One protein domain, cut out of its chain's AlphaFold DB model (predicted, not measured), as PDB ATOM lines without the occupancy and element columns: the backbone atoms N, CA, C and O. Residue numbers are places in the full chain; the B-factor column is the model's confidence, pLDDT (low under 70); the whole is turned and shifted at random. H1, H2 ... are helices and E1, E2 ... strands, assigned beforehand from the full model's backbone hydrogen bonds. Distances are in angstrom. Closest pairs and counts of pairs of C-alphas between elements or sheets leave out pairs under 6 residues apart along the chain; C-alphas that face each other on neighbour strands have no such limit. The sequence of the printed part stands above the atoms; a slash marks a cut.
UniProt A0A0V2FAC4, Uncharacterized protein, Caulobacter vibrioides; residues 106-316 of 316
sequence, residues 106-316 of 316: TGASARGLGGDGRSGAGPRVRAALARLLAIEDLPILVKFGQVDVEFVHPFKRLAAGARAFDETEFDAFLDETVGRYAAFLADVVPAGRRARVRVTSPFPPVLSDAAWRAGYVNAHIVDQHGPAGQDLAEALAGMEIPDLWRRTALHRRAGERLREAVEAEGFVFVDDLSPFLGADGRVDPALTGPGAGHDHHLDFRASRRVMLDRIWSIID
ATOM      1  N   THR A 106     -51.259  44.889  35.807       87.50
ATOM      2  CA  THR A 106     -50.131  45.731  35.384       87.50
ATOM      3  C   THR A 106     -48.830  45.359  36.096       87.50
ATOM      4  O   THR A 106     -48.756  45.380  37.328       87.50
ATOM      5  N   GLY A 107     -47.792  45.085  35.300       82.94
ATOM      6  CA  GLY A 107     -46.450  44.727  35.762       82.94
ATOM      7  C   GLY A 107     -46.329  43.304  36.316       82.94
ATOM      8  O   GLY A 107     -45.239  42.899  36.709       82.94
ATOM      9  N   ALA A 108     -47.404  42.508  36.325       91.69
ATOM     10  CA  ALA A 108     -47.315  41.115  36.736       91.69
ATOM     11  C   ALA A 108     -46.378  40.324  35.810       91.69
ATOM     12  O   ALA A 108     -46.436  40.437  34.588       91.69
ATOM     13  N   SER A 109     -45.526  39.504  36.418       94.12
ATOM     14  CA  SER A 109     -44.620  38.591  35.728       94.12
ATOM     15  C   SER A 109     -45.168  37.167  35.791       94.12
ATOM     16  O   SER A 109     -45.842  36.802  36.758       94.12
ATOM     17  N   ALA A 110     -44.874  36.353  34.780       95.50
ATOM     18  CA  ALA A 110     -45.314  34.963  34.695       95.50
ATOM     19  C   ALA A 110     -44.826  34.154  35.904       95.50
ATOM     20  O   ALA A 110     -45.614  33.465  36.557       95.50
ATOM     21  N   ARG A 111     -43.551  34.318  36.287       92.56
ATOM     22  CA  ARG A 111     -42.991  33.641  37.468       92.56
ATOM     23  C   ARG A 111     -43.597  34.108  38.790       92.56
ATOM     24  O   ARG A 111     -43.486  33.400  39.789       92.56
ATOM     25  N   GLY A 112     -44.156  35.320  38.818       91.19
ATOM     26  CA  GLY A 112     -44.727  35.944  40.009       91.19
ATOM     27  C   GLY A 112     -46.152  35.488  40.323       91.19
ATOM     28  O   GLY A 112     -46.639  35.780  41.410       91.19
ATOM     29  N   LEU A 113     -46.820  34.776  39.408       92.12
ATOM     30  CA  LEU A 113     -48.210  34.346  39.591       92.12
ATOM     31  C   LEU A 113     -48.366  33.210  40.612       92.12
ATOM     32  O   LEU A 113     -49.352  33.177  41.343       92.12
ATOM     33  N   GLY A 114     -47.398  32.291  40.667       77.19
ATOM     34  CA  GLY A 114     -47.450  31.083  41.497       77.19
ATOM     35  C   GLY A 114     -46.941  31.222  42.938       77.19
ATOM     36  O   GLY A 114     -46.829  30.205  43.611       77.19
ATOM     37  N   GLY A 115     -46.594  32.421  43.422       69.50
ATOM     38  CA  GLY A 115     -46.023  32.604  44.768       69.50
ATOM     39  C   GLY A 115     -46.183  34.020  45.329       69.50
ATOM     40  O   GLY A 115     -47.024  34.779  44.848       69.50
ATOM     41  N   ASP A 116     -45.343  34.390  46.304       57.25
ATOM     42  CA  ASP A 116     -45.305  35.710  46.974       57.25
ATOM     43  C   ASP A 116     -44.741  36.834  46.075       57.25
ATOM     44  O   ASP A 116     -43.922  37.659  46.489       57.25
ATOM     45  N   GLY A 117     -45.126  36.864  44.796       64.06
ATOM     46  CA  GLY A 117     -44.775  37.962  43.905       64.06
ATOM     47  C   GLY A 117     -45.250  39.288  44.501       64.06
ATOM     48  O   GLY A 117     -46.415  39.417  44.876       64.06
ATOM     49  N   ARG A 118     -44.371  40.299  44.556       69.94
ATOM     50  CA  ARG A 118     -44.661  41.605  45.187       69.94
ATOM     51  C   ARG A 118     -45.892  42.313  44.606       69.94
ATOM     52  O   ARG A 118     -46.502  43.132  45.284       69.94
ATOM     53  N   SER A 119     -46.287  41.991  43.371       76.94
ATOM     54  CA  SER A 119     -47.494  42.535  42.731       76.94
ATOM     55  C   SER A 119     -48.811  41.987  43.308       76.94
ATOM     56  O   SER A 119     -49.879  42.555  43.054       76.94
ATOM     57  N   GLY A 120     -48.773  40.854  44.021       85.56
ATOM     58  CA  GLY A 120     -49.961  40.156  44.523       85.56
ATOM     59  C   GLY A 120     -50.931  39.707  43.421       85.56
ATOM     60  O   GLY A 120     -52.120  39.540  43.687       85.56
ATOM     61  N   ALA A 121     -50.463  39.573  42.174       92.00
ATOM     62  CA  ALA A 121     -51.323  39.308  41.019       92.00
ATOM     63  C   ALA A 121     -51.890  37.879  40.987       92.00
ATOM     64  O   ALA A 121     -52.991  37.685  40.482       92.00
ATOM     65  N   GLY A 122     -51.191  36.891  41.557       94.19
ATOM     66  CA  GLY A 122     -51.586  35.476  41.522       94.19
ATOM     67  C   GLY A 122     -53.045  35.211  41.929       94.19
ATOM     68  O   GLY A 122     -53.812  34.683  41.118       94.19
ATOM     69  N   PRO A 123     -53.487  35.627  43.133       93.94
ATOM     70  CA  PRO A 123     -54.878  35.473  43.561       93.94
ATOM     71  C   PRO A 123     -55.898  36.163  42.644       93.94
ATOM     72  O   PRO A 123     -56.980  35.622  42.414       93.94
ATOM     73  N   ARG A 124     -55.559  37.331  42.081       94.69
ATOM     74  CA  ARG A 124     -56.450  38.070  41.171       94.69
ATOM     75  C   ARG A 124     -56.567  37.388  39.809       94.69
ATOM     76  O   ARG A 124     -57.681  37.218  39.319       94.69
ATOM     77  N   VAL A 125     -55.456  36.896  39.257       96.75
ATOM     78  CA  VAL A 125     -55.443  36.070  38.038       96.75
ATOM     79  C   VAL A 125     -56.251  34.790  38.240       96.75
ATOM     80  O   VAL A 125     -57.058  34.441  37.380       96.75
ATOM     81  N   ARG A 126     -56.104  34.118  39.391       96.81
ATOM     82  CA  ARG A 126     -56.903  32.932  39.741       96.81
ATOM     83  C   ARG A 126     -58.400  33.242  39.744       96.81
ATOM     84  O   ARG A 126     -59.172  32.520  39.117       96.81
ATOM     85  N   ALA A 127     -58.806  34.322  40.413       96.06
ATOM     86  CA  ALA A 127     -60.204  34.744  40.462       96.06
ATOM     87  C   ALA A 127     -60.752  35.103  39.068       96.06
ATOM     88  O   ALA A 127     -61.857  34.689  38.709       96.06
ATOM     89  N   ALA A 128     -59.966  35.817  38.257       97.44
ATOM     90  CA  ALA A 128     -60.337  36.173  36.892       97.44
ATOM     91  C   ALA A 128     -60.517  34.934  36.001       97.44
ATOM     92  O   ALA A 128     -61.534  34.814  35.316       97.44
ATOM     93  N   LEU A 129     -59.576  33.984  36.038       98.12
ATOM     94  CA  LEU A 129     -59.672  32.732  35.282       98.12
ATOM     95  C   LEU A 129     -60.874  31.894  35.721       98.12
ATOM     96  O   LEU A 129     -61.619  31.426  34.863       98.12
ATOM     97  N   ALA A 130     -61.113  31.757  37.028       97.31
ATOM     98  CA  ALA A 130     -62.269  31.027  37.550       97.31
ATOM     99  C   ALA A 130     -63.593  31.611  37.029       97.31
ATOM    100  O   ALA A 130     -64.450  30.873  36.540       97.31
ATOM    101  N   ARG A 131     -63.729  32.943  37.054       96.88
ATOM    102  CA  ARG A 131     -64.905  33.639  36.522       96.88
ATOM    103  C   ARG A 131     -65.088  33.405  35.021       96.88
ATOM    104  O   ARG A 131     -66.179  33.062  34.578       96.88
ATOM    105  N   LEU A 132     -64.026  33.557  34.229       97.88
ATOM    106  CA  LEU A 132     -64.086  33.370  32.776       97.88
ATOM    107  C   LEU A 132     -64.389  31.913  32.385       97.88
ATOM    108  O   LEU A 132     -65.132  31.667  31.437       97.88
ATOM    109  N   LEU A 133     -63.859  30.940  33.130       97.50
ATOM    110  CA  LEU A 133     -64.110  29.511  32.917       97.50
ATOM    111  C   LEU A 133     -65.555  29.097  33.231       97.50
ATOM    112  O   LEU A 133     -66.022  28.089  32.680       97.50
ATOM    113  N   ALA A 134     -66.253  29.853  34.083       96.38
ATOM    114  CA  ALA A 134     -67.667  29.645  34.385       96.38
ATOM    115  C   ALA A 134     -68.587  30.027  33.211       96.38
ATOM    116  O   ALA A 134     -69.691  29.501  33.109       96.38
ATOM    117  N   ILE A 135     -68.125  30.884  32.295       95.50
ATOM    118  CA  ILE A 135     -68.851  31.216  31.065       95.50
ATOM    119  C   ILE A 135     -68.644  30.072  30.068       95.50
ATOM    120  O   ILE A 135     -67.508  29.737  29.736       95.50
ATOM    121  N   GLU A 136     -69.726  29.449  29.612       93.00
ATOM    122  CA  GLU A 136     -69.683  28.331  28.664       93.00
ATOM    123  C   GLU A 136     -69.081  28.749  27.312       93.00
ATOM    124  O   GLU A 136     -69.267  29.880  26.865       93.00
ATOM    125  N   ASP A 137     -68.292  27.851  26.710       92.00
ATOM    126  CA  ASP A 137     -67.642  27.993  25.396       92.00
ATOM    127  C   ASP A 137     -66.803  29.258  25.155       92.00
ATOM    128  O   ASP A 137     -66.325  29.488  24.047       92.00
ATOM    129  N   LEU A 138     -66.548  30.062  26.189       95.94
ATOM    130  CA  LEU A 138     -65.741  31.269  26.070       95.94
ATOM    131  C   LEU A 138     -64.271  30.899  25.799       95.94
ATOM    132  O   LEU A 138     -63.674  30.224  26.652       95.94
ATOM    133  N   PRO A 139     -63.662  31.350  24.681       96.81
ATOM    134  CA  PRO A 139     -62.218  31.296  24.480       96.81
ATOM    135  C   PRO A 139     -61.525  32.206  25.493       96.81
ATOM    136  O   PRO A 139     -61.966  33.338  25.700       96.81
ATOM    137  N   ILE A 140     -60.441  31.745  26.112       98.56
ATOM    138  CA  ILE A 140     -59.697  32.529  27.105       98.56
ATOM    139  C   ILE A 140     -58.258  32.665  26.632       98.56
ATOM    140  O   ILE A 140     -57.607  31.659  26.384       98.56
ATOM    141  N   LEU A 141     -57.765  33.891  26.513       98.62
ATOM    142  CA  LEU A 141     -56.375  34.191  26.198       98.62
ATOM    143  C   LEU A 141     -55.648  34.589  27.481       98.62
ATOM    144  O   LEU A 141     -56.156  35.408  28.252       98.62
ATOM    145  N   VAL A 142     -54.453  34.041  27.692       98.50
ATOM    146  CA  VAL A 142     -53.602  34.377  28.839       98.50
ATOM    147  C   VAL A 142     -52.224  34.810  28.356       98.50
ATOM    148  O   VAL A 142     -51.598  34.104  27.562       98.50
ATOM    149  N   LYS A 143     -51.753  35.969  28.831       98.00
ATOM    150  CA  LYS A 143     -50.497  36.579  28.375       98.00
ATOM    151  C   LYS A 143     -49.670  37.168  29.516       98.00
ATOM    152  O   LYS A 143     -49.996  38.232  30.037       98.00
ATOM    153  N   PHE A 144     -48.560  36.503  29.816       97.44
ATOM    154  CA  PHE A 144     -47.505  36.938  30.733       97.44
ATOM    155  C   PHE A 144     -46.156  36.427  30.203       97.44
ATOM    156  O   PHE A 144     -46.132  35.541  29.348       97.44
ATOM    157  N   GLY A 145     -45.037  36.968  30.690       95.69
ATOM    158  CA  GLY A 145     -43.694  36.469  30.355       95.69
ATOM    159  C   GLY A 145     -42.769  37.509  29.729       95.69
ATOM    160  O   GLY A 145     -41.558  37.431  29.898       95.69
ATOM    161  N   GLN A 146     -43.308  38.523  29.046       95.88
ATOM    162  CA  GLN A 146     -42.467  39.574  28.461       95.88
ATOM    163  C   GLN A 146     -41.770  40.407  29.543       95.88
ATOM    164  O   GLN A 146     -40.593  40.728  29.403       95.88
ATOM    165  N   VAL A 147     -42.471  40.698  30.645       95.25
ATOM    166  CA  VAL A 147     -41.876  41.361  31.814       95.25
ATOM    167  C   VAL A 147     -40.722  40.535  32.389       95.25
ATOM    168  O   VAL A 147     -39.696  41.093  32.780       95.25
ATOM    169  N   ASP A 148     -40.858  39.208  32.407       96.25
ATOM    170  CA  ASP A 148     -39.832  38.297  32.908       96.25
ATOM    171  C   ASP A 148     -38.547  38.373  32.075       96.25
ATOM    172  O   ASP A 148     -37.460  38.506  32.642       96.25
ATOM    173  N   VAL A 149     -38.683  38.328  30.746       96.56
ATOM    174  CA  VAL A 149     -37.559  38.346  29.799       96.56
ATOM    175  C   VAL A 149     -36.862  39.707  29.769       96.56
ATOM    176  O   VAL A 149     -35.642  39.764  29.908       96.56
ATOM    177  N   GLU A 150     -37.622  40.796  29.627       95.06
ATOM    178  CA  GLU A 150     -37.047  42.130  29.399       95.06
ATOM    179  C   GLU A 150     -36.653  42.856  30.688       95.06
ATOM    180  O   GLU A 150     -35.816  43.748  30.631       95.06
ATOM    181  N   PHE A 151     -37.224  42.518  31.850       93.81
ATOM    182  CA  PHE A 151     -36.983  43.288  33.079       93.81
ATOM    183  C   PHE A 151     -36.566  42.426  34.262       93.81
ATOM    184  O   PHE A 151     -35.530  42.687  34.872       93.81
ATOM    185  N   VAL A 152     -37.321  41.373  34.588       93.94
ATOM    186  CA  VAL A 152     -37.027  40.582  35.795       93.94
ATOM    187  C   VAL A 152     -35.676  39.879  35.685       93.94
ATOM    188  O   VAL A 152     -34.931  39.849  36.663       93.94
ATOM    189  N   HIS A 153     -35.335  39.337  34.515       95.56
ATOM    190  CA  HIS A 153     -34.032  38.718  34.301       95.56
ATOM    191  C   HIS A 153     -32.866  39.718  34.462       95.56
ATOM    192  O   HIS A 153     -31.997  39.453  35.301       95.56
ATOM    193  N   PRO A 154     -32.842  40.885  33.779       94.25
ATOM    194  CA  PRO A 154     -31.851  41.927  34.056       94.25
ATOM    195  C   PRO A 154     -31.779  42.347  35.530       94.25
ATOM    196  O   PRO A 154     -30.684  42.447  36.074       94.25
ATOM    197  N   PHE A 155     -32.912  42.528  36.213       92.69
ATOM    198  CA  PHE A 155     -32.915  42.942  37.623       92.69
ATOM    199  C   PHE A 155     -32.325  41.879  38.550       92.69
ATOM    200  O   PHE A 155     -31.605  42.210  39.491       92.69
ATOM    201  N   LYS A 156     -32.581  40.597  38.274       92.12
ATOM    202  CA  LYS A 156     -31.962  39.488  39.007       92.12
ATOM    203  C   LYS A 156     -30.460  39.407  38.778       92.12
ATOM    204  O   LYS A 156     -29.721  39.243  39.744       92.12
ATOM    205  N   ARG A 157     -30.015  39.551  37.525       94.25
ATOM    206  CA  ARG A 157     -28.586  39.623  37.187       94.25
ATOM    207  C   ARG A 157     -27.913  40.772  37.925       94.25
ATOM    208  O   ARG A 157     -26.891  40.565  38.571       94.25
ATOM    209  N   LEU A 158     -28.536  41.950  37.912       91.81
ATOM    210  CA  LEU A 158     -28.029  43.113  38.628       91.81
ATOM    211  C   LEU A 158     -27.919  42.860  40.136       91.81
ATOM    212  O   LEU A 158     -26.876  43.140  40.721       91.81
ATOM    213  N   ALA A 159     -28.957  42.292  40.756       90.38
ATOM    214  CA  ALA A 159     -28.950  41.952  42.179       90.38
ATOM    215  C   ALA A 159     -27.870  40.913  42.543       90.38
ATOM    216  O   ALA A 159     -27.357  40.931  43.658       90.38
ATOM    217  N   ALA A 160     -27.501  40.036  41.604       91.88
ATOM    218  CA  ALA A 160     -26.397  39.088  41.740       91.88
ATOM    219  C   ALA A 160     -25.015  39.689  41.397       91.88
ATOM    220  O   ALA A 160     -24.007  38.993  41.485       91.88
ATOM    221  N   GLY A 161     -24.947  40.961  40.989       91.69
ATOM    222  CA  GLY A 161     -23.712  41.620  40.553       91.69
ATOM    223  C   GLY A 161     -23.214  41.195  39.163       91.69
ATOM    224  O   GLY A 161     -22.111  41.573  38.766       91.69
ATOM    225  N   ALA A 162     -24.009  40.437  38.404       93.69
ATOM    226  CA  ALA A 162     -23.648  39.926  37.086       93.69
ATOM    227  C   ALA A 162     -23.873  40.990  35.998       93.69
ATOM    228  O   ALA A 162     -25.006  41.282  35.611       93.69
ATOM    229  N   ARG A 163     -22.782  41.576  35.486       93.31
ATOM    230  CA  ARG A 163     -22.841  42.610  34.434       93.31
ATOM    231  C   ARG A 163     -22.863  42.048  33.013       93.31
ATOM    232  O   ARG A 163     -23.564  42.605  32.176       93.31
ATOM    233  N   ALA A 164     -22.128  40.970  32.743       96.88
ATOM    234  CA  ALA A 164     -22.091  40.311  31.433       96.88
ATOM    235  C   ALA A 164     -23.353  39.468  31.199       96.88
ATOM    236  O   ALA A 164     -23.998  39.050  32.169       96.88
ATOM    237  N   PHE A 165     -23.754  39.274  29.941       97.50
ATOM    238  CA  PHE A 165     -24.902  38.427  29.602       97.50
ATOM    239  C   PHE A 165     -24.454  36.989  29.329       97.50
ATOM    240  O   PHE A 165     -23.661  36.746  28.422       97.50
ATOM    241  N   ASP A 166     -25.017  36.040  30.076       97.62
ATOM    242  CA  ASP A 166     -24.782  34.607  29.905       97.62
ATOM    243  C   ASP A 166     -26.057  33.921  29.379       97.62
ATOM    244  O   ASP A 166     -27.135  34.022  29.972       97.62
ATOM    245  N   GLU A 167     -25.943  33.227  28.243       97.06
ATOM    246  CA  GLU A 167     -27.066  32.493  27.648       97.06
ATOM    247  C   GLU A 167     -27.491  31.270  28.458       97.06
ATOM    248  O   GLU A 167     -28.674  30.942  28.468       97.06
ATOM    249  N   THR A 168     -26.559  30.615  29.145       97.12
ATOM    250  CA  THR A 168     -26.837  29.446  29.986       97.12
ATOM    251  C   THR A 168     -27.637  29.862  31.214       97.12
ATOM    252  O   THR A 168     -28.629  29.218  31.558       97.12
ATOM    253  N   GLU A 169     -27.254  30.972  31.852       97.19
ATOM    254  CA  GLU A 169     -28.010  31.537  32.976       97.19
ATOM    255  C   GLU A 169     -29.406  31.989  32.542       97.19
ATOM    256  O   GLU A 169     -30.392  31.734  33.239       97.19
ATOM    257  N   PHE A 170     -29.508  32.625  31.370       98.06
ATOM    258  CA  PHE A 170     -30.794  33.024  30.811       98.06
ATOM    259  C   PHE A 170     -31.694  31.819  30.513       98.06
ATOM    260  O   PHE A 170     -32.887  31.848  30.814       98.06
ATOM    261  N   ASP A 171     -31.133  30.748  29.956       98.25
ATOM    262  CA  ASP A 171     -31.863  29.520  29.662       98.25
ATOM    263  C   ASP A 171     -32.377  28.847  30.942       98.25
ATOM    264  O   ASP A 171     -33.564  28.529  31.020       98.25
ATOM    265  N   ALA A 172     -31.551  28.757  31.988       97.69
ATOM    266  CA  ALA A 172     -31.982  28.265  33.297       97.69
ATOM    267  C   ALA A 172     -33.078  29.151  33.923       97.69
ATOM    268  O   ALA A 172     -34.050  28.650  34.496       97.69
ATOM    269  N   PHE A 173     -32.960  30.478  33.791       97.50
ATOM    270  CA  PHE A 173     -33.997  31.415  34.224       97.50
ATOM    271  C   PHE A 173     -35.317  31.202  33.468       97.50
ATOM    272  O   PHE A 173     -36.391  31.286  34.078       97.50
ATOM    273  N   LEU A 174     -35.254  30.955  32.157       97.81
ATOM    274  CA  LEU A 174     -36.430  30.688  31.334       97.81
ATOM    275  C   LEU A 174     -37.105  29.381  31.734       97.81
ATOM    276  O   LEU A 174     -38.316  29.394  31.931       97.81
ATOM    277  N   ASP A 175     -36.347  28.298  31.901       97.88
ATOM    278  CA  ASP A 175     -36.890  26.997  32.299       97.88
ATOM    279  C   ASP A 175     -37.610  27.095  33.654       97.88
ATOM    280  O   ASP A 175     -38.751  26.651  33.802       97.88
ATOM    281  N   GLU A 176     -37.005  27.786  34.628       97.06
ATOM    282  CA  GLU A 176     -37.632  28.053  35.926       97.06
ATOM    283  C   GLU A 176     -38.917  28.894  35.785       97.06
ATOM    284  O   GLU A 176     -39.941  28.608  36.411       97.06
ATOM    285  N   THR A 177     -38.871  29.956  34.979       96.81
ATOM    286  CA  THR A 177     -39.989  30.893  34.788       96.81
ATOM    287  C   THR A 177     -41.170  30.223  34.092       96.81
ATOM    288  O   THR A 177     -42.306  30.334  34.560       96.81
ATOM    289  N   VAL A 178     -40.904  29.496  33.007       98.12
ATOM    290  CA  VAL A 178     -41.904  28.751  32.239       98.12
ATOM    291  C   VAL A 178     -42.493  27.628  33.083       98.12
ATOM    292  O   VAL A 178     -43.716  27.525  33.158       98.12
ATOM    293  N   GLY A 179     -41.661  26.850  33.783       97.12
ATOM    294  CA  GLY A 179     -42.129  25.776  34.660       97.12
ATOM    295  C   GLY A 179     -43.072  26.286  35.753       97.12
ATOM    296  O   GLY A 179     -44.160  25.743  35.939       97.12
ATOM    297  N   ARG A 180     -42.716  27.390  36.427       96.50
ATOM    298  CA  ARG A 180     -43.586  28.036  37.430       96.50
ATOM    299  C   ARG A 180     -44.904  28.522  36.833       96.50
ATOM    300  O   ARG A 180     -45.951  28.377  37.460       96.50
ATOM    301  N   TYR A 181     -44.856  29.120  35.645       97.88
ATOM    302  CA  TYR A 181     -46.048  29.650  34.996       97.88
ATOM    303  C   TYR A 181     -46.994  28.535  34.536       97.88
ATOM    304  O   TYR A 181     -48.188  28.594  34.829       97.88
ATOM    305  N   ALA A 182     -46.466  27.488  33.897       98.00
ATOM    306  CA  ALA A 182     -47.238  26.315  33.497       98.00
ATOM    307  C   ALA A 182     -47.859  25.612  34.714       98.00
ATOM    308  O   ALA A 182     -49.060  25.344  34.705       98.00
ATOM    309  N   ALA A 183     -47.093  25.421  35.794       97.44
ATOM    310  CA  ALA A 183     -47.596  24.843  37.040       97.44
ATOM    311  C   ALA A 183     -48.730  25.679  37.657       97.44
ATOM    312  O   ALA A 183     -49.754  25.129  38.060       97.44
ATOM    313  N   PHE A 184     -48.595  27.010  37.681       97.75
ATOM    314  CA  PHE A 184     -49.665  27.899  38.138       97.75
ATOM    315  C   PHE A 184     -50.939  27.742  37.296       97.75
ATOM    316  O   PHE A 184     -52.032  27.612  37.845       97.75
ATOM    317  N   LEU A 185     -50.821  27.731  35.965       98.38
ATOM    318  CA  LEU A 185     -51.980  27.548  35.089       98.38
ATOM    319  C   LEU A 185     -52.622  26.170  35.287       98.38
ATOM    320  O   LEU A 185     -53.846  26.076  35.350       98.38
ATOM    321  N   ALA A 186     -51.812  25.118  35.409       98.06
ATOM    322  CA  ALA A 186     -52.262  23.746  35.618       98.06
ATOM    323  C   ALA A 186     -53.016  23.561  36.946       98.06
ATOM    324  O   ALA A 186     -53.975  22.787  36.981       98.06
ATOM    325  N   ASP A 187     -52.613  24.287  37.994       97.31
ATOM    326  CA  ASP A 187     -53.279  24.342  39.302       97.31
ATOM    327  C   ASP A 187     -54.610  25.114  39.254       97.31
ATOM    328  O   ASP A 187     -55.605  24.713  39.855       97.31
ATOM    329  N   VAL A 188     -54.660  26.225  38.513       96.94
ATOM    330  CA  VAL A 188     -55.854  27.085  38.434       96.94
ATOM    331  C   VAL A 188     -56.908  26.543  37.463       96.94
ATOM    332  O   VAL A 188     -58.105  26.764  37.665       96.94
ATOM    333  N   VAL A 189     -56.491  25.874  36.385       98.31
ATOM    334  CA  VAL A 189     -57.371  25.447  35.291       98.31
ATOM    335  C   VAL A 189     -57.562  23.927  35.319       98.31
ATOM    336  O   VAL A 189     -56.625  23.181  35.010       98.31
ATOM    337  N   PRO A 190     -58.787  23.438  35.598       97.50
ATOM    338  CA  PRO A 190     -59.079  22.010  35.590       97.50
ATOM    339  C   PRO A 190     -58.734  21.363  34.247       97.50
ATOM    340  O   PRO A 190     -59.059  21.926  33.199       97.50
ATOM    341  N   ALA A 191     -58.157  20.156  34.274       97.88
ATOM    342  CA  ALA A 191     -57.680  19.434  33.086       97.88
ATOM    343  C   ALA A 191     -58.700  19.412  31.929       97.88
ATOM    344  O   ALA A 191     -58.383  19.808  30.810       97.88
ATOM    345  N   GLY A 192     -59.965  19.080  32.216       97.19
ATOM    346  CA  GLY A 192     -61.045  19.033  31.216       97.19
ATOM    347  C   GLY A 192     -61.453  20.385  30.608       97.19
ATOM    348  O   GLY A 192     -62.307  20.428  29.728       97.19
ATOM    349  N   ARG A 193     -60.884  21.505  31.070       97.38
ATOM    350  CA  ARG A 193     -61.145  22.857  30.550       97.38
ATOM    351  C   ARG A 193     -59.907  23.500  29.913       97.38
ATOM    352  O   ARG A 193     -60.044  24.576  29.334       97.38
ATOM    353  N   ARG A 194     -58.726  22.869  29.975       98.19
ATOM    354  CA  ARG A 194     -57.448  23.468  29.532       98.19
ATOM    355  C   ARG A 194     -57.425  23.829  28.047       98.19
ATOM    356  O   ARG A 194     -56.956  24.910  27.714       98.19
ATOM    357  N   ALA A 195     -58.081  23.049  27.186       96.12
ATOM    358  CA  ALA A 195     -58.214  23.354  25.754       96.12
ATOM    359  C   ALA A 195     -58.944  24.683  25.448       96.12
ATOM    360  O   ALA A 195     -58.831  25.227  24.349       96.12
ATOM    361  N   ARG A 196     -59.701  25.239  26.407       95.62
ATOM    362  CA  ARG A 196     -60.341  26.560  26.260       95.62
ATOM    363  C   ARG A 196     -59.374  27.717  26.504       95.62
ATOM    364  O   ARG A 196     -59.633  28.831  26.042       95.62
ATOM    365  N   VAL A 197     -58.293  27.454  27.235       98.38
ATOM    366  CA  VAL A 197     -57.282  28.428  27.631       98.38
ATOM    367  C   VAL A 197     -56.135  28.389  26.628       98.38
ATOM    368  O   VAL A 197     -55.499  27.364  26.395       98.38
ATOM    369  N   ARG A 198     -55.903  29.545  26.017       98.44
ATOM    370  CA  ARG A 198     -54.917  29.790  24.978       98.44
ATOM    371  C   ARG A 198     -53.805  30.652  25.558       98.44
ATOM    372  O   ARG A 198     -54.032  31.822  25.875       98.44
ATOM    373  N   VAL A 199     -52.623  30.080  25.730       98.62
ATOM    374  CA  VAL A 199     -51.463  30.786  26.275       98.62
ATOM    375  C   VAL A 199     -50.699  31.418  25.121       98.62
ATOM    376  O   VAL A 199     -50.249  30.726  24.210       98.62
ATOM    377  N   THR A 200     -50.580  32.742  25.135       98.31
ATOM    378  CA  THR A 200     -49.934  33.477  24.044       98.31
ATOM    379  C   THR A 200     -48.446  33.661  24.319       98.31
ATOM    380  O   THR A 200     -48.077  33.988  25.451       98.31
ATOM    381  N   SER A 201     -47.607  33.562  23.289       97.62
ATOM    382  CA  SER A 201     -46.186  33.911  23.381       97.62
ATOM    383  C   SER A 201     -45.976  35.366  23.844       97.62
ATOM    384  O   SER A 201     -46.861  36.212  23.656       97.62
ATOM    385  N   PRO A 202     -44.795  35.725  24.381       96.69
ATOM    386  CA  PRO A 202     -44.372  37.125  24.473       96.69
ATOM    387  C   PRO A 202     -44.465  37.822  23.105       96.69
ATOM    388  O   PRO A 202     -44.322  37.166  22.073       96.69
ATOM    389  N   PHE A 203     -44.711  39.137  23.068       96.44
ATOM    390  CA  PHE A 203     -44.519  39.892  21.820       96.44
ATOM    391  C   PHE A 203     -43.026  40.059  21.549       96.44
ATOM    392  O   PHE A 203     -42.232  39.880  22.473       96.44
ATOM    393  N   PRO A 204     -42.598  40.386  20.319       95.19
ATOM    394  CA  PRO A 204     -41.202  40.725  20.116       95.19
ATOM    395  C   PRO A 204     -40.832  42.010  20.885       95.19
ATOM    396  O   PRO A 204     -41.695  42.872  21.103       95.19
ATOM    397  N   PRO A 205     -39.562  42.151  21.299       94.75
ATOM    398  CA  PRO A 205     -39.096  43.341  21.992       94.75
ATOM    399  C   PRO A 205     -39.086  44.537  21.034       94.75
ATOM    400  O   PRO A 205     -38.820  44.397  19.842       94.75
ATOM    401  N   VAL A 206     -39.366  45.727  21.563       94.19
ATOM    402  CA  VAL A 206     -39.337  46.988  20.792       94.19
ATOM    403  C   VAL A 206     -38.538  48.098  21.451       94.19
ATOM    404  O   VAL A 206     -38.281  49.121  20.815       94.19
ATOM    405  N   LEU A 207     -38.120  47.906  22.705       93.19
ATOM    406  CA  LEU A 207     -37.241  48.859  23.363       93.19
ATOM    407  C   LEU A 207     -35.912  48.893  22.606       93.19
ATOM    408  O   LEU A 207     -35.354  47.835  22.319       93.19
ATOM    409  N   SER A 208     -35.417  50.073  22.251       92.69
ATOM    410  CA  SER A 208     -34.214  50.212  21.433       92.69
ATOM    411  C   SER A 208     -32.947  49.947  22.242       92.69
ATOM    412  O   SER A 208     -32.900  50.137  23.458       92.69
ATOM    413  N   ASP A 209     -31.871  49.576  21.553       93.19
ATOM    414  CA  ASP A 209     -30.566  49.404  22.201       93.19
ATOM    415  C   ASP A 209     -30.043  50.734  22.764       93.19
ATOM    416  O   ASP A 209     -29.319  50.755  23.755       93.19
ATOM    417  N   ALA A 210     -30.434  51.862  22.160       92.75
ATOM    418  CA  ALA A 210     -30.125  53.190  22.679       92.75
ATOM    419  C   ALA A 210     -30.851  53.469  24.003       92.75
ATOM    420  O   ALA A 210     -30.227  53.980  24.929       92.75
ATOM    421  N   ALA A 211     -32.128  53.091  24.120       92.50
ATOM    422  CA  ALA A 211     -32.875  53.194  25.371       92.50
ATOM    423  C   ALA A 211     -32.250  52.330  26.478       92.50
ATOM    424  O   ALA A 211     -32.062  52.822  27.589       92.50
ATOM    425  N   TRP A 212     -31.859  51.088  26.177       93.62
ATOM    426  CA  TRP A 212     -31.157  50.238  27.146       93.62
ATOM    427  C   TRP A 212     -29.818  50.829  27.588       93.62
ATOM    428  O   TRP A 212     -29.570  50.932  28.787       93.62
ATOM    429  N   ARG A 213     -28.989  51.298  26.646       93.06
ATOM    430  CA  ARG A 213     -27.712  51.965  26.964       93.06
ATOM    431  C   ARG A 213     -27.886  53.236  27.796       93.06
ATOM    432  O   ARG A 213     -26.995  53.578  28.561       93.06
ATOM    433  N   ALA A 214     -29.016  53.924  27.654       91.38
ATOM    434  CA  ALA A 214     -29.359  55.092  28.459       91.38
ATOM    435  C   ALA A 214     -29.935  54.737  29.845       91.38
ATOM    436  O   ALA A 214     -30.368  55.638  30.559       91.38
ATOM    437  N   GLY A 215     -29.974  53.453  30.223       88.62
ATOM    438  CA  GLY A 215     -30.477  53.019  31.525       88.62
ATOM    439  C   GLY A 215     -31.998  53.081  31.630       88.62
ATOM    440  O   GLY A 215     -32.522  53.528  32.647       88.62
ATOM    441  N   TYR A 216     -32.726  52.689  30.575       89.25
ATOM    442  CA  TYR A 216     -34.190  52.712  30.585       89.25
ATOM    443  C   TYR A 216     -34.770  52.023  31.825       89.25
ATOM    444  O   TYR A 216     -34.519  50.848  32.094       89.25
ATOM    445  N   VAL A 217     -35.626  52.760  32.526       86.19
ATOM    446  CA  VAL A 217     -36.345  52.296  33.706       86.19
ATOM    447  C   VAL A 217     -37.838  52.518  33.503       86.19
ATOM    448  O   VAL A 217     -38.284  53.611  33.150       86.19
ATOM    449  N   ASN A 218     -38.632  51.489  33.791       84.50
ATOM    450  CA  ASN A 218     -40.067  51.639  33.976       84.50
ATOM    451  C   ASN A 218     -40.396  51.643  35.474       84.50
ATOM    452  O   ASN A 218     -40.330  50.596  36.110       84.50
ATOM    453  N   ALA A 219     -40.777  52.803  36.019       79.25
ATOM    454  CA  ALA A 219     -41.030  52.981  37.454       79.25
ATOM    455  C   ALA A 219     -41.984  51.926  38.041       79.25
ATOM    456  O   ALA A 219     -41.679  51.319  39.058       79.25
ATOM    457  N   HIS A 220     -43.084  51.617  37.346       78.00
ATOM    458  CA  HIS A 220     -44.060  50.632  37.823       78.00
ATOM    459  C   HIS A 220     -43.485  49.208  37.892       78.00
ATOM    460  O   HIS A 220     -43.769  48.465  38.828       78.00
ATOM    461  N   ILE A 221     -42.661  48.811  36.917       80.94
ATOM    462  CA  ILE A 221     -41.987  47.502  36.939       80.94
ATOM    463  C   ILE A 221     -40.897  47.481  38.021       80.94
ATOM    464  O   ILE A 221     -40.705  46.457  38.672       80.94
ATOM    465  N   VAL A 222     -40.214  48.602  38.256       81.75
ATOM    466  CA  VAL A 222     -39.199  48.730  39.311       81.75
ATOM    467  C   VAL A 222     -39.802  48.625  40.700       81.75
ATOM    468  O   VAL A 222     -39.289  47.862  41.510       81.75
ATOM    469  N   ASP A 223     -40.923  49.288  40.959       79.81
ATOM    470  CA  ASP A 223     -41.615  49.181  42.246       79.81
ATOM    471  C   ASP A 223     -41.986  47.721  42.564       79.81
ATOM    472  O   ASP A 223     -41.950  47.282  43.715       79.81
ATOM    473  N   GLN A 224     -42.303  46.935  41.533       79.06
ATOM    474  CA  GLN A 224     -42.726  45.544  41.683       79.06
ATOM    475  C   GLN A 224     -41.577  44.527  41.668       79.06
ATOM    476  O   GLN A 224     -41.678  43.500  42.336       79.06
ATOM    477  N   HIS A 225     -40.498  44.772  40.925       78.75
ATOM    478  CA  HIS A 225     -39.452  43.765  40.665       78.75
ATOM    479  C   HIS A 225     -38.028  44.268  40.886       78.75
ATOM    480  O   HIS A 225     -37.099  43.464  40.916       78.75
ATOM    481  N   GLY A 226     -37.841  45.578  41.013       73.25
ATOM    482  CA  GLY A 226     -36.535  46.209  41.118       73.25
ATOM    483  C   GLY A 226     -35.821  45.920  42.446       73.25
ATOM    484  O   GLY A 226     -36.464  45.645  43.476       73.25
ATOM    485  N   PRO A 227     -34.477  45.980  42.443       74.19
ATOM    486  CA  PRO A 227     -33.693  45.982  43.670       74.19
ATOM    487  C   PRO A 227     -33.938  47.283  44.454       74.19
ATOM    488  O   PRO A 227     -34.139  48.346  43.873       74.19
ATOM    489  N   ALA A 228     -33.934  47.206  45.786       69.38
ATOM    490  CA  ALA A 228     -34.127  48.379  46.638       69.38
ATOM    491  C   ALA A 228     -32.827  49.193  46.774       69.38
ATOM    492  O   ALA A 228     -31.756  48.614  46.933       69.38
ATOM    493  N   GLY A 229     -32.933  50.529  46.793       62.91
ATOM    494  CA  GLY A 229     -31.865  51.419  47.275       62.91
ATOM    495  C   GLY A 229     -30.675  51.660  46.337       62.91
ATOM    496  O   GLY A 229     -29.651  52.149  46.804       62.91
ATOM    497  N   GLN A 230     -30.791  51.349  45.044       68.56
ATOM    498  CA  GLN A 230     -29.747  51.592  44.040       68.56
ATOM    499  C   GLN A 230     -30.227  52.600  42.985       68.56
ATOM    500  O   GLN A 230     -31.411  52.603  42.641       68.56
ATOM    501  N   ASP A 231     -29.317  53.416  42.435       82.69
ATOM    502  CA  ASP A 231     -29.579  54.118  41.171       82.69
ATOM    503  C   ASP A 231     -29.659  53.078  40.048       82.69
ATOM    504  O   ASP A 231     -28.659  52.609  39.500       82.69
ATOM    505  N   LEU A 232     -30.885  52.643  39.773       85.31
ATOM    506  CA  LEU A 232     -31.139  51.561  38.841       85.31
ATOM    507  C   LEU A 232     -30.844  51.967  37.393       85.31
ATOM    508  O   LEU A 232     -30.465  51.108  36.601       85.31
ATOM    509  N   ALA A 233     -30.992  53.245  37.042       87.12
ATOM    510  CA  ALA A 233     -30.723  53.708  35.686       87.12
ATOM    511  C   ALA A 233     -29.221  53.627  35.387       87.12
ATOM    512  O   ALA A 233     -28.827  53.030  34.383       87.12
ATOM    513  N   GLU A 234     -28.381  54.136  36.295       88.56
ATOM    514  CA  GLU A 234     -26.922  54.026  36.179       88.56
ATOM    515  C   GLU A 234     -26.475  52.556  36.162       88.56
ATOM    516  O   GLU A 234     -25.664  52.139  35.329       88.56
ATOM    517  N   ALA A 235     -27.054  51.744  37.045       88.25
ATOM    518  CA  ALA A 235     -26.738  50.331  37.142       88.25
ATOM    519  C   ALA A 235     -27.063  49.556  35.854       88.25
ATOM    520  O   ALA A 235     -26.226  48.788  35.382       88.25
ATOM    521  N   LEU A 236     -28.246  49.782  35.269       89.69
ATOM    522  CA  LEU A 236     -28.669  49.156  34.012       89.69
ATOM    523  C   LEU A 236     -27.846  49.644  32.819       89.69
ATOM    524  O   LEU A 236     -27.500  48.835  31.961       89.69
ATOM    525  N   ALA A 237     -27.487  50.931  32.774       91.12
ATOM    526  CA  ALA A 237     -26.619  51.474  31.727       91.12
ATOM    527  C   ALA A 237     -25.234  50.797  31.713       91.12
ATOM    528  O   ALA A 237     -24.608  50.675  30.660       91.12
ATOM    529  N   GLY A 238     -24.768  50.329  32.876       90.44
ATOM    530  CA  GLY A 238     -23.518  49.585  33.037       90.44
ATOM    531  C   GLY A 238     -23.608  48.070  32.806       90.44
ATOM    532  O   GLY A 238     -22.597  47.387  32.998       90.44
ATOM    533  N   MET A 239     -24.777  47.528  32.444       94.19
ATOM    534  CA  MET A 239     -24.960  46.103  32.145       94.19
ATOM    535  C   MET A 239     -24.814  45.807  30.653       94.19
ATOM    536  O   MET A 239     -25.233  46.576  29.792       94.19
ATOM    537  N   GLU A 240     -24.310  44.616  30.341       96.38
ATOM    538  CA  GLU A 240     -24.477  44.041  29.015       96.38
ATOM    539  C   GLU A 240     -25.935  43.591  28.847       96.38
ATOM    540  O   GLU A 240     -26.403  42.627  29.476       96.38
ATOM    541  N   ILE A 241     -26.651  44.313  27.987       96.75
ATOM    542  CA  ILE A 241     -27.973  43.942  27.489       96.75
ATOM    543  C   ILE A 241     -27.810  43.487  26.035       96.75
ATOM    544  O   ILE A 241     -27.240  44.238  25.238       96.75
ATOM    545  N   PRO A 242     -28.296  42.286  25.668       96.62
ATOM    546  CA  PRO A 242     -28.276  41.845  24.282       96.62
ATOM    547  C   PRO A 242     -28.962  42.853  23.353       96.62
ATOM    548  O   PRO A 242     -29.961  43.478  23.720       96.62
ATOM    549  N   ASP A 243     -28.440  42.991  22.136       94.62
ATOM    550  CA  ASP A 243     -29.049  43.863  21.133       94.62
ATOM    551  C   ASP A 243     -30.468  43.404  20.754       94.62
ATOM    552  O   ASP A 243     -30.924  42.309  21.103       94.62
ATOM    553  N   LEU A 244     -31.203  44.258  20.044       92.62
ATOM    554  CA  LEU A 244     -32.590  43.996  19.668       92.62
ATOM    555  C   LEU A 244     -32.755  42.686  18.882       92.62
ATOM    556  O   LEU A 244     -33.760  41.988  19.043       92.62
ATOM    557  N   TRP A 245     -31.779  42.336  18.040       92.88
ATOM    558  CA  TRP A 245     -31.818  41.105  17.255       92.88
ATOM    559  C   TRP A 245     -31.688  39.879  18.161       92.88
ATOM    560  O   TRP A 245     -32.538  38.983  18.113       92.88
ATOM    561  N   ARG A 246     -30.693  39.873  19.052       95.62
ATOM    562  CA  ARG A 246     -30.482  38.795  20.017       95.62
ATOM    563  C   ARG A 246     -31.663  38.701  20.976       95.62
ATOM    564  O   ARG A 246     -32.191  37.609  21.137       95.62
ATOM    565  N   ARG A 247     -32.186  39.813  21.508       96.00
ATOM    566  CA  ARG A 247     -33.413  39.806  22.335       96.00
ATOM    567  C   ARG A 247     -34.620  39.239  21.594       96.00
ATOM    568  O   ARG A 247     -35.374  38.463  22.172       96.00
ATOM    569  N   THR A 248     -34.785  39.536  20.305       95.31
ATOM    570  CA  THR A 248     -35.859  38.926  19.503       95.31
ATOM    571  C   THR A 248     -35.705  37.402  19.426       95.31
ATOM    572  O   THR A 248     -36.684  36.676  19.604       95.31
ATOM    573  N   ALA A 249     -34.481  36.897  19.239       95.25
ATOM    574  CA  ALA A 249     -34.200  35.461  19.290       95.25
ATOM    575  C   ALA A 249     -34.481  34.857  20.682       95.25
ATOM    576  O   ALA A 249     -35.071  33.780  20.772       95.25
ATOM    577  N   LEU A 250     -34.142  35.568  21.763       97.00
ATOM    578  CA  LEU A 250     -34.450  35.150  23.137       97.00
ATOM    579  C   LEU A 250     -35.965  35.077  23.393       97.00
ATOM    580  O   LEU A 250     -36.432  34.120  24.007       97.00
ATOM    581  N   HIS A 251     -36.756  36.023  22.874       97.50
ATOM    582  CA  HIS A 251     -38.220  35.971  22.962       97.50
ATOM    583  C   HIS A 251     -38.812  34.789  22.186       97.50
ATOM    584  O   HIS A 251     -39.747  34.152  22.672       97.50
ATOM    585  N   ARG A 252     -38.262  34.450  21.009       96.38
ATOM    586  CA  ARG A 252     -38.653  33.232  20.274       96.38
ATOM    587  C   ARG A 252     -38.350  31.980  21.090       96.38
ATOM    588  O   ARG A 252     -39.221  31.132  21.232       96.38
ATOM    589  N   ARG A 253     -37.154  31.903  21.682       97.00
ATOM    590  CA  ARG A 253     -36.743  30.793  22.557       97.00
ATOM    591  C   ARG A 253     -37.671  30.654  23.771       97.00
ATOM    592  O   ARG A 253     -38.093  29.549  24.093       97.00
ATOM    593  N   ALA A 254     -38.042  31.770  24.403       98.06
ATOM    594  CA  ALA A 254     -39.024  31.792  25.487       98.06
ATOM    595  C   ALA A 254     -40.412  31.314  25.023       98.06
ATOM    596  O   ALA A 254     -41.075  30.570  25.742       98.06
ATOM    597  N   GLY A 255     -40.839  31.711  23.819       98.19
ATOM    598  CA  GLY A 255     -42.079  31.252  23.196       98.19
ATOM    599  C   GLY A 255     -42.107  29.742  22.956       98.19
ATOM    600  O   GLY A 255     -43.097  29.110  23.303       98.19
ATOM    601  N   GLU A 256     -41.028  29.155  22.434       98.25
ATOM    602  CA  GLU A 256     -40.943  27.705  22.202       98.25
ATOM    603  C   GLU A 256     -40.952  26.900  23.505       98.25
ATOM    604  O   GLU A 256     -41.753  25.978  23.640       98.25
ATOM    605  N   ARG A 257     -40.155  27.302  24.508       98.50
ATOM    606  CA  ARG A 257     -40.195  26.674  25.842       98.50
ATOM    607  C   ARG A 257     -41.593  26.752  26.454       98.50
ATOM    608  O   ARG A 257     -42.088  25.780  27.019       98.50
ATOM    609  N   LEU A 258     -42.245  27.913  26.328       98.75
ATOM    610  CA  LEU A 258     -43.606  28.105  26.813       98.75
ATOM    611  C   LEU A 258     -44.596  27.197  26.082       98.75
ATOM    612  O   LEU A 258     -45.425  26.585  26.745       98.75
ATOM    613  N   ARG A 259     -44.498  27.093  24.752       98.75
ATOM    614  CA  ARG A 259     -45.325  26.198  23.936       98.75
ATOM    615  C   ARG A 259     -45.223  24.763  24.435       98.75
ATOM    616  O   ARG A 259     -46.244  24.175  24.768       98.75
ATOM    617  N   GLU A 260     -44.007  24.239  24.542       98.56
ATOM    618  CA  GLU A 260     -43.763  22.863  24.983       98.56
ATOM    619  C   GLU A 260     -44.363  22.597  26.367       98.56
ATOM    620  O   GLU A 260     -45.098  21.625  26.548       98.56
ATOM    621  N   ALA A 261     -44.123  23.492  27.329       98.62
ATOM    622  CA  ALA A 261     -44.614  23.327  28.693       98.62
ATOM    623  C   ALA A 261     -46.146  23.389  28.799       98.62
ATOM    624  O   ALA A 261     -46.746  22.614  29.541       98.62
ATOM    625  N   VAL A 262     -46.807  24.301  28.076       98.62
ATOM    626  CA  VAL A 262     -48.270  24.456  28.182       98.62
ATOM    627  C   VAL A 262     -49.021  23.415  27.352       98.62
ATOM    628  O   VAL A 262     -50.078  22.951  27.779       98.62
ATOM    629  N   GLU A 263     -48.479  22.995  26.208       98.56
ATOM    630  CA  GLU A 263     -49.054  21.909  25.404       98.56
ATOM    631  C   GLU A 263     -48.958  20.566  26.139       98.56
ATOM    632  O   GLU A 263     -49.922  19.800  26.114       98.56
ATOM    633  N   ALA A 264     -47.863  20.311  26.869       98.38
ATOM    634  CA  ALA A 264     -47.726  19.124  27.721       98.38
ATOM    635  C   ALA A 264     -48.815  19.040  28.807       98.38
ATOM    636  O   ALA A 264     -49.260  17.953  29.168       98.38
ATOM    637  N   GLU A 265     -49.298  20.188  29.286       98.44
ATOM    638  CA  GLU A 265     -50.403  20.278  30.242       98.44
ATOM    639  C   GLU A 265     -51.791  20.258  29.570       98.44
ATOM    640  O   GLU A 265     -52.808  20.229  30.264       98.44
ATOM    641  N   GLY A 266     -51.883  20.259  28.238       98.31
ATOM    642  CA  GLY A 266     -53.149  20.247  27.495       98.31
ATOM    643  C   GLY A 266     -53.774  21.628  27.258       98.31
ATOM    644  O   GLY A 266     -54.969  21.724  26.957       98.31
ATOM    645  N   PHE A 267     -52.999  22.703  27.409       98.75
ATOM    646  CA  PHE A 267     -53.386  24.038  26.949       98.75
ATOM    647  C   PHE A 267     -53.137  24.199  25.448       98.75
ATOM    648  O   PHE A 267     -52.379  23.450  24.837       98.75
ATOM    649  N   VAL A 268     -53.747  25.225  24.852       98.12
ATOM    650  CA  VAL A 268     -53.452  25.627  23.473       98.12
ATOM    651  C   VAL A 268     -52.401  26.729  23.495       98.12
ATOM    652  O   VAL A 268     -52.583  27.740  24.172       98.12
ATOM    653  N   PHE A 269     -51.325  26.584  22.732       98.56
ATOM    654  CA  PHE A 269     -50.370  27.669  22.532       98.56
ATOM    655  C   PHE A 269     -50.765  28.557  21.346       98.56
ATOM    656  O   PHE A 269     -51.288  28.087  20.334       98.56
ATOM    657  N   VAL A 270     -50.502  29.859  21.460       97.75
ATOM    658  CA  VAL A 270     -50.706  30.835  20.387       97.75
ATOM    659  C   VAL A 270     -49.431  31.645  20.175       97.75
ATOM    660  O   VAL A 270     -49.012  32.407  21.045       97.75
ATOM    661  N   ASP A 271     -48.855  31.533  18.979       96.75
ATOM    662  CA  ASP A 271     -47.743  32.383  18.556       96.75
ATOM    663  C   ASP A 271     -48.242  33.793  18.204       96.75
ATOM    664  O   ASP A 271     -48.862  34.034  17.163       96.75
ATOM    665  N   ASP A 272     -47.976  34.725  19.105       93.75
ATOM    666  CA  ASP A 272     -48.271  36.146  18.979       93.75
ATOM    667  C   ASP A 272     -47.036  36.947  18.547       93.75
ATOM    668  O   ASP A 272     -47.141  38.149  18.311       93.75
ATOM    669  N   LEU A 273     -45.872  36.303  18.448       95.62
ATOM    670  CA  LEU A 273     -44.597  36.940  18.158       95.62
ATOM    671  C   LEU A 273     -44.351  37.016  16.656       95.62
ATOM    672  O   LEU A 273     -44.165  38.109  16.114       95.62
ATOM    673  N   SER A 274     -44.372  35.866  15.979       94.31
ATOM    674  CA  SER A 274     -43.994  35.764  14.564       94.31
ATOM    675  C   SER A 274     -44.809  36.654  13.620       94.31
ATOM    676  O   SER A 274     -44.218  37.170  12.672       94.31
ATOM    677  N   PRO A 275     -46.114  36.922  13.848       93.81
ATOM    678  CA  PRO A 275     -46.884  37.827  12.990       93.81
ATOM    679  C   PRO A 275     -46.356  39.268  12.922       93.81
ATOM    680  O   PRO A 275     -46.748  40.009  12.022       93.81
ATOM    681  N   PHE A 276     -45.513  39.682  13.871       93.56
ATOM    682  CA  PHE A 276     -44.909  41.018  13.914       93.56
ATOM    683  C   PHE A 276     -43.475  41.058  13.386       93.56
ATOM    684  O   PHE A 276     -42.859  42.125  13.404       93.56
ATOM    685  N   LEU A 277     -42.943  39.924  12.928       92.38
ATOM    686  CA  LEU A 277     -41.604  39.848  12.365       92.38
ATOM    687  C   LEU A 277     -41.641  39.914  10.836       92.38
ATOM    688  O   LEU A 277     -42.476  39.287  10.185       92.38
ATOM    689  N   GLY A 278     -40.699  40.663  10.266       88.69
ATOM    690  CA  GLY A 278     -40.378  40.625   8.848       88.69
ATOM    691  C   GLY A 278     -39.659  39.332   8.452       88.69
ATOM    692  O   GLY A 278     -39.324  38.488   9.285       88.69
ATOM    693  N   ALA A 279     -39.387  39.184   7.155       86.81
ATOM    694  CA  ALA A 279     -38.673  38.024   6.612       86.81
ATOM    695  C   ALA A 279     -37.232  37.889   7.148       86.81
ATOM    696  O   ALA A 279     -36.683  36.793   7.180       86.81
ATOM    697  N   ASP A 280     -36.637  38.995   7.595       87.00
ATOM    698  CA  ASP A 280     -35.328  39.057   8.251       87.00
ATOM    699  C   ASP A 280     -35.388  38.733   9.758       87.00
ATOM    700  O   ASP A 280     -34.375  38.805  10.456       87.00
ATOM    701  N   GLY A 281     -36.574  38.390  10.273       85.94
ATOM    702  CA  GLY A 281     -36.805  38.088  11.680       85.94
ATOM    703  C   GLY A 281     -36.826  39.316  12.589       85.94
ATOM    704  O   GLY A 281     -36.761  39.145  13.805       85.94
ATOM    705  N   ARG A 282     -36.905  40.537  12.041       84.69
ATOM    706  CA  ARG A 282     -36.920  41.784  12.819       84.69
ATOM    707  C   ARG A 282     -38.320  42.362  12.945       84.69
ATOM    708  O   ARG A 282     -39.167  42.174  12.077       84.69
ATOM    709  N   VAL A 283     -38.547  43.104  14.024       87.38
ATOM    710  CA  VAL A 283     -39.759  43.915  14.163       87.38
ATOM    711  C   VAL A 283     -39.701  45.067  13.168       87.38
ATOM    712  O   VAL A 283     -38.693  45.769  13.093       87.38
ATOM    713  N   ASP A 284     -40.789  45.280  12.430       85.19
ATOM    714  CA  ASP A 284     -40.933  46.463  11.579       85.19
ATOM    715  C   ASP A 284     -40.794  47.736  12.444       85.19
ATOM    716  O   ASP A 284     -41.554  47.893  13.406       85.19
ATOM    717  N   PRO A 285     -39.871  48.667  12.130       85.19
ATOM    718  CA  PRO A 285     -39.712  49.919  12.868       85.19
ATOM    719  C   PRO A 285     -41.013  50.713  13.048       85.19
ATOM    720  O   PRO A 285     -41.177  51.391  14.064       85.19
ATOM    721  N   ALA A 286     -41.978  50.592  12.128       85.44
ATOM    722  CA  ALA A 286     -43.297  51.211  12.254       85.44
ATOM    723  C   ALA A 286     -44.075  50.735  13.496       85.44
ATOM    724  O   ALA A 286     -44.946  51.449  13.997       85.44
ATOM    725  N   LEU A 287     -43.753  49.550  14.021       88.00
ATOM    726  CA  LEU A 287     -44.346  48.972  15.226       88.00
ATOM    727  C   LEU A 287     -43.700  49.476  16.526       88.00
ATOM    728  O   LEU A 287     -44.187  49.124  17.594       88.00
ATOM    729  N   THR A 288     -42.654  50.307  16.476       84.25
ATOM    730  CA  THR A 288     -42.048  50.933  17.676       84.25
ATOM    731  C   THR A 288     -42.743  52.236  18.091       84.25
ATOM    732  O   THR A 288     -42.535  52.743  19.195       84.25
ATOM    733  N   GLY A 289     -43.614  52.764  17.224       78.62
ATOM    734  CA  GLY A 289     -44.488  53.895  17.521       78.62
ATOM    735  C   GLY A 289     -43.769  55.230  17.732       78.62
ATOM    736  O   GLY A 289     -42.579  55.367  17.456       78.62
ATOM    737  N   PRO A 290     -44.488  56.251  18.239       71.62
ATOM    738  CA  PRO A 290     -43.942  57.591  18.468       71.62
ATOM    739  C   PRO A 290     -42.814  57.635  19.501       71.62
ATOM    740  O   PRO A 290     -42.023  58.571  19.495       71.62
ATOM    741  N   GLY A 291     -42.757  56.640  20.390       74.06
ATOM    742  CA  GLY A 291     -41.685  56.501  21.369       74.06
ATOM    743  C   GLY A 291     -40.353  56.085  20.748       74.06
ATOM    744  O   GLY A 291     -39.354  56.128  21.454       74.06
ATOM    745  N   ALA A 292     -40.321  55.680  19.470       79.19
ATOM    746  CA  ALA A 292     -39.110  55.309  18.732       79.19
ATOM    747  C   ALA A 292     -38.188  54.347  19.517       79.19
ATOM    748  O   ALA A 292     -36.967  54.491  19.533       79.19
ATOM    749  N   GLY A 293     -38.793  53.380  20.217       83.06
ATOM    750  CA  GLY A 293     -38.083  52.417  21.061       83.06
ATOM    751  C   GLY A 293     -37.753  52.887  22.485       83.06
ATOM    752  O   GLY A 293     -36.960  52.239  23.153       83.06
ATOM    753  N   HIS A 294     -38.361  53.969  22.979       87.56
ATOM    754  CA  HIS A 294     -38.420  54.325  24.410       87.56
ATOM    755  C   HIS A 294     -39.710  53.834  25.098       87.56
ATOM    756  O   HIS A 294     -40.032  54.235  26.215       87.56
ATOM    757  N   ASP A 295     -40.460  52.963  24.429       88.19
ATOM    758  CA  ASP A 295     -41.569  52.197  24.988       88.19
ATOM    759  C   ASP A 295     -41.270  50.712  24.744       88.19
ATOM    760  O   ASP A 295     -40.722  50.351  23.703       88.19
ATOM    761  N   HIS A 296     -41.592  49.862  25.714       91.38
ATOM    762  CA  HIS A 296     -41.420  48.414  25.618       91.38
ATOM    763  C   HIS A 296     -42.658  47.704  25.040       91.38
ATOM    764  O   HIS A 296     -42.632  46.489  24.841       91.38
ATOM    765  N   HIS A 297     -43.730  48.444  24.737       93.50
ATOM    766  CA  HIS A 297     -44.919  47.937  24.057       93.50
ATOM    767  C   HIS A 297     -44.864  48.204  22.551       93.50
ATOM    768  O   HIS A 297     -44.550  49.317  22.127       93.50
ATOM    769  N   LEU A 298     -45.277  47.225  21.733       93.38
ATOM    770  CA  LEU A 298     -45.561  47.487  20.318       93.38
ATOM    771  C   LEU A 298     -46.587  48.619  20.194       93.38
ATOM    772  O   LEU A 298     -47.558  48.698  20.957       93.38
ATOM    773  N   ASP A 299     -46.429  49.444  19.164       91.94
ATOM    774  CA  ASP A 299     -47.337  50.539  18.890       91.94
ATOM    775  C   ASP A 299     -48.748  50.009  18.675       91.94
ATOM    776  O   ASP A 299     -49.047  49.224  17.765       91.94
ATOM    777  N   PHE A 300     -49.652  50.476  19.529       89.06
ATOM    778  CA  PHE A 300     -51.030  50.027  19.526       89.06
ATOM    779  C   PHE A 300     -51.713  50.308  18.181       89.06
ATOM    780  O   PHE A 300     -52.587  49.545  17.779       89.06
ATOM    781  N   ARG A 301     -51.361  51.374  17.457       86.75
ATOM    782  CA  ARG A 301     -52.034  51.737  16.202       86.75
ATOM    783  C   ARG A 301     -51.460  50.975  15.013       86.75
ATOM    784  O   ARG A 301     -52.241  50.426  14.239       86.75
ATOM    785  N   ALA A 302     -50.143  50.919  14.880       90.00
ATOM    786  CA  ALA A 302     -49.451  50.261  13.781       90.00
ATOM    787  C   ALA A 302     -49.702  48.745  13.786       90.00
ATOM    788  O   ALA A 302     -49.994  48.160  12.746       90.00
ATOM    789  N   SER A 303     -49.745  48.124  14.969       92.00
ATOM    790  CA  SER A 303     -50.034  46.687  15.129       92.00
ATOM    791  C   SER A 303     -51.485  46.287  14.828       92.00
ATOM    792  O   SER A 303     -51.813  45.102  14.784       92.00
ATOM    793  N   ARG A 304     -52.394  47.249  14.633       90.44
ATOM    794  CA  ARG A 304     -53.846  47.019  14.645       90.44
ATOM    795  C   ARG A 304     -54.335  46.016  13.603       90.44
ATOM    796  O   ARG A 304     -55.206  45.215  13.930       90.44
ATOM    797  N   ARG A 305     -53.843  46.094  12.360       90.12
ATOM    798  CA  ARG A 305     -54.295  45.202  11.274       90.12
ATOM    799  C   ARG A 305     -53.914  43.761  11.589       90.12
ATOM    800  O   ARG A 305     -54.799  42.927  11.730       90.12
ATOM    801  N   VAL A 306     -52.615  43.539  11.794       92.19
ATOM    802  CA  VAL A 306     -52.036  42.238  12.150       92.19
ATOM    803  C   VAL A 306     -52.772  41.649  13.349       92.19
ATOM    804  O   VAL A 306     -53.256  40.526  13.295       92.19
ATOM    805  N   MET A 307     -52.951  42.443  14.404       93.25
ATOM    806  CA  MET A 307     -53.563  41.964  15.632       93.25
ATOM    807  C   MET A 307     -55.047  41.616  15.487       93.25
ATOM    808  O   MET A 307     -55.507  40.642  16.069       93.25
ATOM    809  N   LEU A 308     -55.815  42.381  14.707       92.88
ATOM    810  CA  LEU A 308     -57.213  42.035  14.446       92.88
ATOM    811  C   LEU A 308     -57.341  40.718  13.689       92.88
ATOM    812  O   LEU A 308     -58.189  39.904  14.052       92.88
ATOM    813  N   ASP A 309     -56.508  40.507  12.673       92.12
ATOM    814  CA  ASP A 309     -56.497  39.256  11.917       92.12
ATOM    815  C   ASP A 309     -56.137  38.076  12.831       92.12
ATOM    816  O   ASP A 309     -56.803  37.038  12.787       92.12
ATOM    817  N   ARG A 310     -55.161  38.270  13.732       93.69
ATOM    818  CA  ARG A 310     -54.789  37.277  14.748       93.69
ATOM    819  C   ARG A 310     -55.927  36.977  15.710       93.69
ATOM    820  O   ARG A 310     -56.305  35.815  15.810       93.69
ATOM    821  N   ILE A 311     -56.527  37.982  16.350       95.19
ATOM    822  CA  ILE A 311     -57.632  37.767  17.298       95.19
ATOM    823  C   ILE A 311     -58.752  36.963  16.636       95.19
ATOM    824  O   ILE A 311     -59.192  35.970  17.204       95.19
ATOM    825  N   TRP A 312     -59.167  37.331  15.418       95.06
ATOM    826  CA  TRP A 312     -60.190  36.571  14.696       95.06
ATOM    827  C   TRP A 312     -59.765  35.126  14.420       95.06
ATOM    828  O   TRP A 312     -60.579  34.240  14.614       95.06
ATOM    829  N   SER A 313     -58.510  34.864  14.033       93.31
ATOM    830  CA  SER A 313     -58.021  33.485  13.848       93.31
ATOM    831  C   SER A 313     -57.926  32.660  15.135       93.31
ATOM    832  O   SER A 313     -57.877  31.440  15.065       93.31
ATOM    833  N   ILE A 314     -57.853  33.317  16.295       91.94
ATOM    834  CA  ILE A 314     -57.707  32.658  17.595       91.94
ATOM    835  C   ILE A 314     -59.078  32.270  18.170       91.94
ATOM    836  O   ILE A 314     -59.192  31.235  18.837       91.94
ATOM    837  N   ILE A 315     -60.087  33.125  17.968       91.56
ATOM    838  CA  ILE A 315     -61.408  32.992  18.601       91.56
ATOM    839  C   ILE A 315     -62.502  32.422  17.687       91.56
ATOM    840  O   ILE A 315     -63.527  32.001  18.224       91.56
ATOM    841  N   ASP A 316     -62.342  32.495  16.358       86.19
ATOM    842  CA  ASP A 316     -63.224  31.803  15.399       86.19
ATOM    843  C   ASP A 316     -62.863  30.309  15.340       86.19
ATOM    844  O   ASP A 316     -63.811  29.507  15.183       86.19
TER     845      ASP A 316
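AT A GLANCE: This is residues 106 to 316 of the 316 residues of an uncharacterized protein of Caulobacter vibrioides (UniProt A0A0V2FAC4). A small three-strand sheet, E1 E2 E3, lies toward one end; the long helix H8 covers part of one face, and the longest helix, H3, packs on H8. Toward the other end H2, H5, H6 and H7 make a cluster of shorter helices, while the stretch after E3 holds H9 and H10, and H10 grazes the sheet. The 211 printed residues hold ten named helices and three named strands, ordered H1 E1 H2 H3 H4 E2 H5 H6 H7 H8 E3 H9 H10. The sheet runs E1 E2 E3, all parallel; the class is mostly helix, and the whole is compact, radius of gyration of the C-alphas 17.2 A, spanning 50 by 38 by 28 A.

IN THESE COORDINATES: Find C-alpha 140 at (-59.697, 32.529, 27.105), where E1, residues 140 to 143, begins; E2 is 197 to 200 and E3 268 to 270. H8, residues 244 to 264, measures 30.2 A, and H3, 167 to 188, 31.2 A. H1, 121 to 134, measures 20.1 A, and H2, 146 to 159, 19.4 A. Look for the shorter H4 at 191 to 196, H5 at 209 to 213, H6 at 219 to 225, H7 at 232 to 237 and H9 at 285 to 288. H10, 304 to 315, ends at C-alpha 315, (-61.408, 32.992, 18.601).

HOW THE PARTS SIT: Start at the sheet: N 198 and O 140 are 2.7 A apart across E1 and E2, and N 199 and O 268 are 2.8 A apart across E2 and E3, both within hydrogen-bond range. E1, H2 H3 H4, E2 and E2, H5 H6 H7 H8, E3 are strand-helix-strand units, parallel neighbour strands with helices between. With H1 and H8 on one face, the sheet makes two layers. H8 lies over E3 at a height over the sheet of 7.3 A, running along the strands at 2 degrees on the local plane. H4 only grazes the sheet with residues 194 to 196, and H10 with 310 to 315. H3 touches H8, C-alphas of Val 178 and Leu 258 closest at 5.7 A, at a steep tilt of 38 degrees, only just past shallow, the same way. The hub, H2, touches H3, H6, H7 and H8; its closest C-alphas to H6 are Val 152 and His 225, 6.3 A. H5 touches H7, C-alphas of Arg 213 and Ala 237 closest at 4.9 A. H9 is apart from H8 and H10. Every O i to N i+4 pair is within hydrogen-bond range in H1, H3, H5, H6, H7, H8 and H10; H2 has 8 of 10, H4 0 of 2 but 2 of 3 O i to N i+3 pairs, and H9 is too short.

THE WHOLE: The two C-alphas farthest apart, Glu 136 and Gly 238, are 51.0 A apart. The printed part has no cut; its long links are E3 to H9 and H9 to H10. Look for pLDDT under 70 at residues 115 to 118 and 228 to 230.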